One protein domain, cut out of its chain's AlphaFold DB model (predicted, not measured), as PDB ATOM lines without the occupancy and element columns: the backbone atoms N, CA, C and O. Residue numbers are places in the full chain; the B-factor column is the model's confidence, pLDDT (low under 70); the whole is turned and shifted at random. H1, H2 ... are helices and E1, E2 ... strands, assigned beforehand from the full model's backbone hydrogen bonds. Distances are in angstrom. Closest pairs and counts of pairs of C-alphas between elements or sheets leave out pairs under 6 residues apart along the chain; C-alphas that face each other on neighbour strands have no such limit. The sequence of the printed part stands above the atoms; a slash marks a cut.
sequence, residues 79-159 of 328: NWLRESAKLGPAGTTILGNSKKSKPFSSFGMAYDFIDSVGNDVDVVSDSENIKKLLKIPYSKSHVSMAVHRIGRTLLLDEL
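This is residues 79 to 159 of the 328 residues of the protein "Erythroid differentiation regulatory factor 1" of Canis lupus familiaris (UniProt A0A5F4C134). What is the shape? It has little regular structure: a small three-stranded sheet with H1 on it, unnamed residues 79 to 105 winding out at one end and H2 at the other. What builds it? The 81 printed residues include, in order, H1, E1, H2, E2 and E3, 30 residues of mixed class; the mixed sheet runs E1 E3 E2. It is only just compact, close to loose, radius of gyration 14.0 A, spanning 46 by 30 by 17 A.

Where is the first helix? H1, residues 106 to 112, is on the sheet at a height of 9.0 A; it touches E1, residues 123 to 125, closest at the C-alphas of Ser 106 and Ser 125, 4.9 A. How do strands pair? E3, residues 153 to 158, is parallel to E1, with N 124 and O 154 at 2.9 A, and forms an antiparallel hairpin with E2, residues 145 to 150, with N 155 and O 148 at 2.8 A, both within hydrogen-bond range. And the second helix? H2, residues 127 to 134, only grazes the sheet; its C-alpha 129 is 6.7 A from that of Glu 158. Every O i to N i+4 pair in H1 and H2 is within range.

Where to look? H1 begins at C-alpha 106 (87.645, 78.481, 77.963); E3 ends at C-alpha 158 (89.176, 69.450, 76.979). How long are they? First to last C-alpha, H2 is 10.7 A, E2 16.0 A and E3 16.6 A.

How far does it reach? The farthest C-alphas, of Lys 86 and Tyr 138, are 46.1 A apart. Is it whole and sure? The printed part has no cut and no long link; residues 79 to 104 have pLDDT under 70.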
ATOM      1  N   ASN A  79      98.971  90.747  83.168       59.31
ATOM      2  CA  ASN A  79      98.317  89.902  82.162       59.31
ATOM      3  C   ASN A  79      98.901  88.483  81.990       59.31
ATOM      4  O   ASN A  79      99.640  88.202  81.053       59.31
ATOM      5  N   TRP A  80      98.457  87.552  82.841       57.75
ATOM      6  CA  TRP A  80      98.752  86.111  82.728       57.75
ATOM      7  C   TRP A  80      98.011  85.411  81.576       57.75
ATOM      8  O   TRP A  80      98.361  84.296  81.208       57.75
ATOM      9  N   LEU A  81      96.985  86.060  81.017       55.12
ATOM     10  CA  LEU A  81      96.110  85.513  79.973       55.12
ATOM     11  C   LEU A  81      96.322  86.163  78.598       55.12
ATOM     12  O   LEU A  81      95.647  85.793  77.642       55.12
ATOM     13  N   ARG A  82      97.214  87.158  78.472       55.59
ATOM     14  CA  ARG A  82      97.446  87.816  77.179       55.59
ATOM     15  C   ARG A  82      98.394  86.984  76.326       55.59
ATOM     16  O   ARG A  82      99.594  86.943  76.579       55.59
ATOM     17  N   GLU A  83      97.861  86.427  75.247       51.34
ATOM     18  CA  GLU A  83      98.645  86.124  74.057       51.34
ATOM     19  C   GLU A  83      99.173  87.460  73.515       51.34
ATOM     20  O   GLU A  83      98.431  88.291  72.987       51.34
ATOM     21  N   SER A  84     100.451  87.762  73.746       48.75
ATOM     22  CA  SER A  84     101.004  89.009  73.232       48.75
ATOM     23  C   SER A  84     101.130  88.890  71.715       48.75
ATOM     24  O   SER A  84     101.955  88.120  71.238       48.75
ATOM     25  N   ALA A  85     100.400  89.709  70.961       48.25
ATOM     26  CA  ALA A  85     100.508  89.778  69.499       48.25
ATOM     27  C   ALA A  85     101.933  90.113  68.987       48.25
ATOM     28  O   ALA A  85     102.222  89.965  67.803       48.25
ATOM     29  N   LYS A  86     102.833  90.575  69.873       46.53
ATOM     30  CA  LYS A  86     104.258  90.825  69.586       46.53
ATOM     31  C   LYS A  86     105.127  89.564  69.648       46.53
ATOM     32  O   LYS A  86     106.202  89.545  69.055       46.53
ATOM     33  N   LEU A  87     104.682  88.527  70.353       47.59
ATOM     34  CA  LEU A  87     105.276  87.201  70.267       47.59
ATOM     35  C   LEU A  87     104.514  86.481  69.165       47.59
ATOM     36  O   LEU A  87     103.322  86.232  69.294       47.59
ATOM     37  N   GLY A  88     105.186  86.197  68.053       46.44
ATOM     38  CA  GLY A  88     104.595  85.416  66.970       46.44
ATOM     39  C   GLY A  88     104.145  84.015  67.430       46.44
ATOM     40  O   GLY A  88     104.138  83.715  68.621       46.44
ATOM     41  N   PRO A  89     103.866  83.086  66.501       46.25
ATOM     42  CA  PRO A  89     103.318  81.746  66.785       46.25
ATOM     43  C   PRO A  89     104.089  80.865  67.797       46.25
ATOM     44  O   PRO A  89     103.661  79.753  68.081       46.25
ATOM     45  N   ALA A  90     105.246  81.323  68.281       44.62
ATOM     46  CA  ALA A  90     106.101  80.693  69.280       44.62
ATOM     47  C   ALA A  90     105.909  81.234  70.719       44.62
ATOM     48  O   ALA A  90     106.542  80.717  71.633       44.62
ATOM     49  N   GLY A  91     105.078  82.263  70.938       44.22
ATOM     50  CA  GLY A  91     104.758  82.810  72.270       44.22
ATOM     51  C   GLY A  91     103.561  82.163  72.965       44.22
ATOM     52  O   GLY A  91     103.303  82.439  74.131       44.22
ATOM     53  N   THR A  92     102.837  81.286  72.272       49.81
ATOM     54  CA  THR A  92     101.628  80.598  72.760       49.81
ATOM     55  C   THR A  92     101.931  79.373  73.627       49.81
ATOM     56  O   THR A  92     101.075  78.520  73.861       49.81
ATOM     57  N   THR A  93     103.168  79.240  74.104       45.41
ATOM     58  CA  THR A  93     103.704  77.975  74.626       45.41
ATOM     59  C   THR A  93     103.183  77.569  75.995       45.41
ATOM     60  O   THR A  93     103.569  76.507  76.471       45.41
ATOM     61  N   ILE A  94     102.279  78.327  76.619       52.69
ATOM     62  CA  ILE A  94     101.762  77.921  77.926       52.69
ATOM     63  C   ILE A  94     100.635  76.892  77.821       52.69
ATOM     64  O   ILE A  94     100.544  76.078  78.728       52.69
ATOM     65  N   LEU A  95      99.876  76.801  76.717       50.84
ATOM     66  CA  LEU A  95      98.873  75.735  76.512       50.84
ATOM     67  C   LEU A  95      98.595  75.411  75.034       50.84
ATOM     68  O   LEU A  95      97.461  75.290  74.605       50.84
ATOM     69  N   GLY A  96      99.636  75.177  74.235       46.47
ATOM     70  CA  GLY A  96      99.511  74.254  73.099       46.47
ATOM     71  C   GLY A  96      98.447  74.560  72.032       46.47
ATOM     72  O   GLY A  96      98.022  73.623  71.359       46.47
ATOM     73  N   ASN A  97      98.062  75.813  71.789       47.59
ATOM     74  CA  ASN A  97      97.175  76.163  70.679       47.59
ATOM     75  C   ASN A  97      97.945  75.965  69.362       47.59
ATOM     76  O   ASN A  97      98.771  76.782  68.954       47.59
ATOM     77  N   SER A  98      97.731  74.825  68.699       45.69
ATOM     78  CA  SER A  98      98.132  74.679  67.299       45.69
ATOM     79  C   SER A  98      97.378  75.729  66.469       45.69
ATOM     80  O   SER A  98      96.334  76.218  66.893       45.69
ATOM     81  N   LYS A  99      97.855  76.067  65.264       46.69
ATOM     82  CA  LYS A  99      97.201  77.026  64.339       46.69
ATOM     83  C   LYS A  99      95.742  76.669  63.963       46.69
ATOM     84  O   LYS A  99      95.125  77.368  63.168       46.69
ATOM     85  N   LYS A 100      95.211  75.573  64.508       50.16
ATOM     86  CA  LYS A 100      93.802  75.192  64.568       50.16
ATOM     87  C   LYS A 100      93.333  75.342  66.023       50.16
ATOM     88  O   LYS A 100      93.154  74.344  66.718       50.16
ATOM     89  N   SER A 101      93.227  76.566  66.533       54.62
ATOM     90  CA  SER A 101      92.649  76.774  67.862       54.62
ATOM     91  C   SER A 101      91.212  76.253  67.851       54.62
ATOM     92  O   SER A 101      90.460  76.491  66.902       54.62
ATOM     93  N   LYS A 102      90.837  75.480  68.878       63.09
ATOM     94  CA  LYS A 102      89.436  75.104  69.075       63.09
ATOM     95  C   LYS A 102      88.639  76.412  69.191       63.09
ATOM     96  O   LYS A 102      89.013  77.247  70.013       63.09
ATOM     97  N   PRO A 103      87.594  76.620  68.369       63.75
ATOM     98  CA  PRO A 103      86.837  77.875  68.354       63.75
ATOM     99  C   PRO A 103      86.119  78.142  69.682       63.75
ATOM    100  O   PRO A 103      85.755  79.274  69.971       63.75
ATOM    101  N   PHE A 104      85.955  77.101  70.495       68.38
ATOM    102  CA  PHE A 104      85.439  77.159  71.846       68.38
ATOM    103  C   PHE A 104      86.556  76.633  72.753       68.38
ATOM    104  O   PHE A 104      86.850  75.448  72.780       68.38
ATOM    105  N   SER A 105      87.325  77.537  73.345       82.81
ATOM    106  CA  SER A 105      88.256  77.220  74.428       82.81
ATOM    107  C   SER A 105      87.940  78.193  75.543       82.81
ATOM    108  O   SER A 105      87.700  79.382  75.300       82.81
ATOM    109  N   SER A 106      87.936  77.694  76.771       84.25
ATOM    110  CA  SER A 106      87.645  78.481  77.963       84.25
ATOM    111  C   SER A 106      88.602  79.660  78.128       84.25
ATOM    112  O   SER A 106      88.168  80.709  78.589       84.25
ATOM    113  N   PHE A 107      89.856  79.548  77.673       84.38
ATOM    114  CA  PHE A 107      90.793  80.673  77.638       84.38
ATOM    115  C   PHE A 107      90.386  81.761  76.648       84.38
ATOM    116  O   PHE A 107      90.437  82.938  76.997       84.38
ATOM    117  N   GLY A 108      89.957  81.383  75.440       83.94
ATOM    118  CA  GLY A 108      89.475  82.341  74.441       83.94
ATOM    119  C   GLY A 108      88.228  83.076  74.930       83.94
ATOM    120  O   GLY A 108      88.180  84.300  74.923       83.94
ATOM    121  N   MET A 109      87.262  82.339  75.480       84.38
ATOM    122  CA  MET A 109      86.045  82.943  76.033       84.38
ATOM    123  C   MET A 109      86.326  83.823  77.257       84.38
ATOM    124  O   MET A 109      85.725  84.882  77.409       84.38
ATOM    125  N   ALA A 110      87.244  83.408  78.134       86.62
ATOM    126  CA  ALA A 110      87.659  84.222  79.272       86.62
ATOM    127  C   ALA A 110      88.368  85.509  78.829       86.62
ATOM    128  O   ALA A 110      88.246  86.527  79.501       86.62
ATOM    129  N   TYR A 111      89.085  85.470  77.701       82.81
ATOM    130  CA  TYR A 111      89.740  86.639  77.122       82.81
ATOM    131  C   TYR A 111      88.744  87.664  76.566       82.81
ATOM    132  O   TYR A 111      88.952  88.865  76.727       82.81
ATOM    133  N   ASP A 112      87.647  87.208  75.966       83.50
ATOM    134  CA  ASP A 112      86.615  88.112  75.447       83.50
ATOM    135  C   ASP A 112      85.843  88.822  76.574       83.50
ATOM    136  O   ASP A 112      85.383  89.950  76.403       83.50
ATOM    137  N   PHE A 113      85.743  88.190  77.750       83.06
ATOM    138  CA  PHE A 113      84.978  88.687  78.898       83.06
ATOM    139  C   PHE A 113      85.816  88.785  80.181       83.06
ATOM    140  O   PHE A 113      85.396  88.315  81.240       83.06
ATOM    141  N   ILE A 114      86.994  89.411  80.104       84.44
ATOM    142  CA  ILE A 114      87.936  89.525  81.236       84.44
ATOM    143  C   ILE A 114      87.296  90.154  82.479       84.44
ATOM    144  O   ILE A 114      87.546  89.679  83.583       84.44
ATOM    145  N   ASP A 115      86.442  91.166  82.314       83.25
ATOM    146  CA  ASP A 115      85.823  91.882  83.442       83.25
ATOM    147  C   ASP A 115      84.847  91.003  84.245       83.25
ATOM    148  O   ASP A 115      84.616  91.231  85.433       83.25
ATOM    149  N   SER A 116      84.309  89.957  83.615       81.81
ATOM    150  CA  SER A 116      83.417  88.983  84.252       81.81
ATOM    151  C   SER A 116      84.188  87.869  84.975       81.81
ATOM    152  O   SER A 116      83.657  87.225  85.887       81.81
ATOM    153  N   VAL A 117      85.442  87.621  84.578       81.25
ATOM    154  CA  VAL A 117      86.300  86.553  85.107       81.25
ATOM    155  C   VAL A 117      86.898  86.986  86.449       81.25
ATOM    156  O   VAL A 117      87.636  87.957  86.548       81.25
ATOM    157  N   GLY A 118      86.607  86.231  87.508       76.06
ATOM    158  CA  GLY A 118      87.035  86.490  88.887       76.06
ATOM    159  C   GLY A 118      85.998  87.230  89.741       76.06
ATOM    160  O   GLY A 118      86.096  87.213  90.979       76.06
ATOM    161  N   ASN A 119      84.976  87.806  89.105       82.00
ATOM    162  CA  ASN A 119      83.936  88.597  89.751       82.00
ATOM    163  C   ASN A 119      82.607  87.842  89.843       82.00
ATOM    164  O   ASN A 119      82.254  87.377  90.929       82.00
ATOM    165  N   ASP A 120      81.915  87.689  88.718       85.75
ATOM    166  CA  ASP A 120      80.515  87.246  88.708       85.75
ATOM    167  C   ASP A 120      80.340  85.813  88.192       85.75
ATOM    168  O   ASP A 120      79.300  85.193  88.406       85.75
ATOM    169  N   VAL A 121      81.356  85.272  87.513       89.06
ATOM    170  CA  VAL A 121      81.284  83.965  86.849       89.06
ATOM    171  C   VAL A 121      82.181  82.951  87.552       89.06
ATOM    172  O   VAL A 121      83.397  83.123  87.615       89.06
ATOM    173  N   ASP A 122      81.596  81.854  88.028       91.44
ATOM    174  CA  ASP A 122      82.339  80.800  88.734       91.44
ATOM    175  C   ASP A 122      83.044  79.816  87.790       91.44
ATOM    176  O   ASP A 122      84.140  79.339  88.084       91.44
ATOM    177  N   VAL A 123      82.437  79.487  86.645       91.31
ATOM    178  CA  VAL A 123      82.961  78.479  85.711       91.31
ATOM    179  C   VAL A 123      82.801  78.957  84.275       91.31
ATOM    180  O   VAL A 123      81.702  79.310  83.855       91.31
ATOM    181  N   VAL A 124      83.887  78.906  83.503       91.25
ATOM    182  CA  VAL A 124      83.903  79.188  82.062       91.25
ATOM    183  C   VAL A 124      84.360  77.927  81.341       91.25
ATOM    184  O   VAL A 124      85.433  77.389  81.607       91.25
ATOM    185  N   SER A 125      83.513  77.413  80.456       91.94
ATOM    186  CA  SER A 125      83.722  76.124  79.805       91.94
ATOM    187  C   SER A 125      82.831  75.989  78.584       91.94
ATOM    188  O   SER A 125      81.715  76.511  78.559       91.94
ATOM    189  N   ASP A 126      83.262  75.170  77.634       90.25
ATOM    190  CA  ASP A 126      82.399  74.714  76.556       90.25
ATOM    191  C   ASP A 126      81.243  73.868  77.091       90.25
ATOM    192  O   ASP A 126      81.377  73.118  78.067       90.25
ATOM    193  N   SER A 127      80.109  73.910  76.394       89.94
ATOM    194  CA  SER A 127      78.934  73.104  76.746       89.94
ATOM    195  C   SER A 127      79.198  71.592  76.674       89.94
ATOM    196  O   SER A 127      78.603  70.810  77.421       89.94
ATOM    197  N   GLU A 128      80.111  71.156  75.804       89.81
ATOM    198  CA  GLU A 128      80.483  69.748  75.661       89.81
ATOM    199  C   GLU A 128      81.195  69.206  76.895       89.81
ATOM    200  O   GLU A 128      80.987  68.054  77.278       89.81
ATOM    201  N   ASN A 129      81.983  70.046  77.553       91.06
ATOM    202  CA  ASN A 129      82.719  69.696  78.757       91.06
ATOM    203  C   ASN A 129      81.751  69.485  79.925       91.06
ATOM    204  O   ASN A 129      81.796  68.450  80.592       91.06
ATOM    205  N   ILE A 130      80.777  70.383  80.087       92.56
ATOM    206  CA  ILE A 130      79.701  70.215  81.074       92.56
ATOM    207  C   ILE A 130      78.877  68.957  80.771       92.56
ATOM    208  O   ILE A 130      78.580  68.167  81.668       92.56
ATOM    209  N   LYS A 131      78.570  68.698  79.494       92.44
ATOM    210  CA  LYS A 131      77.878  67.474  79.062       92.44
ATOM    211  C   LYS A 131      78.668  66.213  79.422       92.44
ATOM    212  O   LYS A 131      78.064  65.239  79.866       92.44
ATOM    213  N   LYS A 132      79.996  66.213  79.255       91.75
ATOM    214  CA  LYS A 132      80.872  65.095  79.644       91.75
ATOM    215  C   LYS A 132      80.823  64.861  81.153       91.75
ATOM    216  O   LYS A 132      80.636  63.716  81.555       91.75
ATOM    217  N   LEU A 133      80.880  65.920  81.965       91.94
ATOM    218  CA  LEU A 133      80.769  65.832  83.426       91.94
ATOM    219  C   LEU A 133      79.423  65.243  83.875       91.94
ATOM    220  O   LEU A 133      79.388  64.293  84.653       91.94
ATOM    221  N   LEU A 134      78.311  65.732  83.324       93.31
ATOM    222  CA  LEU A 134      76.973  65.214  83.642       93.31
ATOM    223  C   LEU A 134      76.776  63.760  83.188       93.31
ATOM    224  O   LEU A 134      75.964  63.027  83.751       93.31
ATOM    225  N   LYS A 135      77.529  63.325  82.174       93.81
ATOM    226  CA  LYS A 135      77.460  61.972  81.621       93.81
ATOM    227  C   LYS A 135      78.375  60.974  82.347       93.81
ATOM    228  O   LYS A 135      78.294  59.783  82.047       93.81
ATOM    229  N   ILE A 136      79.189  61.397  83.319       91.06
ATOM    230  CA  ILE A 136      80.053  60.511  84.127       91.06
ATOM    231  C   ILE A 136      79.281  59.337  84.762       91.06
ATOM    232  O   ILE A 136      79.698  58.199  84.557       91.06
ATOM    233  N   PRO A 137      78.157  59.535  85.481       92.88
ATOM    234  CA  PRO A 137      77.459  58.417  86.123       92.88
ATOM    235  C   PRO A 137      76.803  57.448  85.127       92.88
ATOM    236  O   PRO A 137      76.593  56.281  85.449       92.88
ATOM    237  N   TYR A 138      76.495  57.908  83.912       93.25
ATOM    238  CA  TYR A 138      75.759  57.133  82.907       93.25
ATOM    239  C   TYR A 138      76.645  56.555  81.804       93.25
ATOM    240  O   TYR A 138      76.178  55.766  80.981       93.25
ATOM    241  N   SER A 139      77.920  56.940  81.744       86.94
ATOM    242  CA  SER A 139      78.843  56.475  80.716       86.94
ATOM    243  C   SER A 139      80.089  55.855  81.316       86.94
ATOM    244  O   SER A 139      80.630  56.295  82.319       86.94
ATOM    245  N   LYS A 140      80.587  54.822  80.639       83.81
ATOM    246  CA  LYS A 140      81.891  54.219  80.936       83.81
ATOM    247  C   LYS A 140      83.041  54.975  80.256       83.81
ATOM    248  O   LYS A 140      84.154  54.460  80.207       83.81
ATOM    249  N   SER A 141      82.756  56.142  79.672       84.38
ATOM    250  CA  SER A 141      83.742  56.944  78.955       84.38
ATOM    251  C   SER A 141      84.677  57.627  79.949       84.38
ATOM    252  O   SER A 141      84.262  58.026  81.036       84.38
ATOM    253  N   HIS A 142      85.949  57.732  79.582       83.12
ATOM    254  CA  HIS A 142      86.924  58.482  80.360       83.12
ATOM    255  C   HIS A 142      86.753  59.972  80.056       83.12
ATOM    256  O   HIS A 142      86.697  60.360  78.893       83.12
ATOM    257  N   VAL A 143      86.662  60.794  81.102       88.31
ATOM    258  CA  VAL A 143      86.609  62.253  80.975       88.31
ATOM    259  C   VAL A 143      87.973  62.807  81.362       88.31
ATOM    260  O   VAL A 143      88.436  62.580  82.480       88.31
ATOM    261  N   SER A 144      88.597  63.514  80.426       87.19
ATOM    262  CA  SER A 144      89.916  64.124  80.578       87.19
ATOM    263  C   SER A 144      89.787  65.612  80.288       87.19
ATOM    264  O   SER A 144      89.417  66.008  79.183       87.19
ATOM    265  N   MET A 145      90.022  66.437  81.302       90.38
ATOM    266  CA  MET A 145      89.821  67.883  81.235       90.38
ATOM    267  C   MET A 145      90.944  68.607  81.975       90.38
ATOM    268  O   MET A 145      91.414  68.133  83.011       90.38
ATOM    269  N   ALA A 146      91.361  69.747  81.435       87.94
ATOM    270  CA  ALA A 146      92.276  70.693  82.051       87.94
ATOM    271  C   ALA A 146      91.461  71.655  82.895       87.94
ATOM    272  O   ALA A 146      90.424  72.147  82.453       87.94
ATOM    273  N   VAL A 147      91.950  71.941  84.096       91.12
ATOM    274  CA  VAL A 147      91.322  72.903  84.995       91.12
ATOM    275  C   VAL A 147      92.340  73.977  85.321       91.12
ATOM    276  O   VAL A 147      93.377  73.692  85.918       91.12
ATOM    277  N   HIS A 148      92.026  75.215  84.956       88.12
ATOM    278  CA  HIS A 148      92.828  76.382  85.295       88.12
ATOM    279  C   HIS A 148      92.035  77.270  86.239       88.12
ATOM    280  O   HIS A 148      90.896  77.633  85.962       88.12
ATOM    281  N   ARG A 149      92.633  77.628  87.372       90.06
ATOM    282  CA  ARG A 149      92.004  78.522  88.342       90.06
ATOM    283  C   ARG A 149      92.555  79.933  88.172       90.06
ATOM    284  O   ARG A 149      93.752  80.137  88.359       90.06
ATOM    285  N   ILE A 150      91.677  80.897  87.900       85.69
ATOM    286  CA  ILE A 150      91.995  82.330  87.871       85.69
ATOM    287  C   ILE A 150      91.081  83.052  88.861       85.69
ATOM    288  O   ILE A 150      89.875  83.169  88.663       85.69
ATOM    289  N   GLY A 151      91.660  83.509  89.974       85.25
ATOM    290  CA  GLY A 151      90.903  84.122  91.066       85.25
ATOM    291  C   GLY A 151      89.865  83.160  91.657       85.25
ATOM    292  O   GLY A 151      90.217  82.158  92.296       85.25
ATOM    293  N   ARG A 152      88.583  83.488  91.450       86.56
ATOM    294  CA  ARG A 152      87.421  82.669  91.839       86.56
ATOM    295  C   ARG A 152      86.870  81.803  90.703       86.56
ATOM    296  O   ARG A 152      86.124  80.875  90.982       86.56
ATOM    297  N   THR A 153      87.278  82.059  89.465       90.75
ATOM    298  CA  THR A 153      86.742  81.385  88.282       90.75
ATOM    299  C   THR A 153      87.584  80.169  87.906       90.75
ATOM    300  O   THR A 153      88.820  80.197  87.959       90.75
ATOM    301  N   LEU A 154      86.913  79.093  87.496       92.94
ATOM    302  CA  LEU A 154      87.519  77.894  86.929       92.94
ATOM    303  C   LEU A 154      87.326  77.884  85.411       92.94
ATOM    304  O   LEU A 154      86.197  77.898  84.923       92.94
ATOM    305  N   LEU A 155      88.429  77.827  84.672       91.88
ATOM    306  CA  LEU A 155      88.430  77.579  83.237       91.88
ATOM    307  C   LEU A 155      88.593  76.080  82.998       91.88
ATOM    308  O   LEU A 155      89.533  75.465  83.516       91.88
ATOM    309  N   LEU A 156      87.666  75.496  82.246       92.56
ATOM    310  CA  LEU A 156      87.654  74.070  81.945       92.56
ATOM    311  C   LEU A 156      87.841  73.835  80.448       92.56
ATOM    312  O   LEU A 156      86.934  74.105  79.659       92.56
ATOM    313  N   ASP A 157      88.963  73.222  80.083       89.44
ATOM    314  CA  ASP A 157      89.267  72.839  78.703       89.44
ATOM    315  C   ASP A 157      89.327  71.324  78.529       89.44
ATOM    316  O   ASP A 157      89.590  70.561  79.459       89.44
ATOM    317  N   GLU A 158      89.045  70.864  77.314       87.19
ATOM    318  CA  GLU A 158      89.176  69.450  76.979       87.19
ATOM    319  C   GLU A 158      90.654  69.065  76.845       87.19
ATOM    320  O   GLU A 158      91.400  69.709  76.110       87.19
ATOM    321  N   LEU A 159      91.056  67.969  77.498       84.00
ATOM    322  CA  LEU A 159      92.387  67.387  77.334       84.00
ATOM    323  C   LEU A 159      92.307  66.067  76.575       84.00
ATOM    324  O   LEU A 159      91.930  65.038  77.141       84.00
TER     325      LEU A 159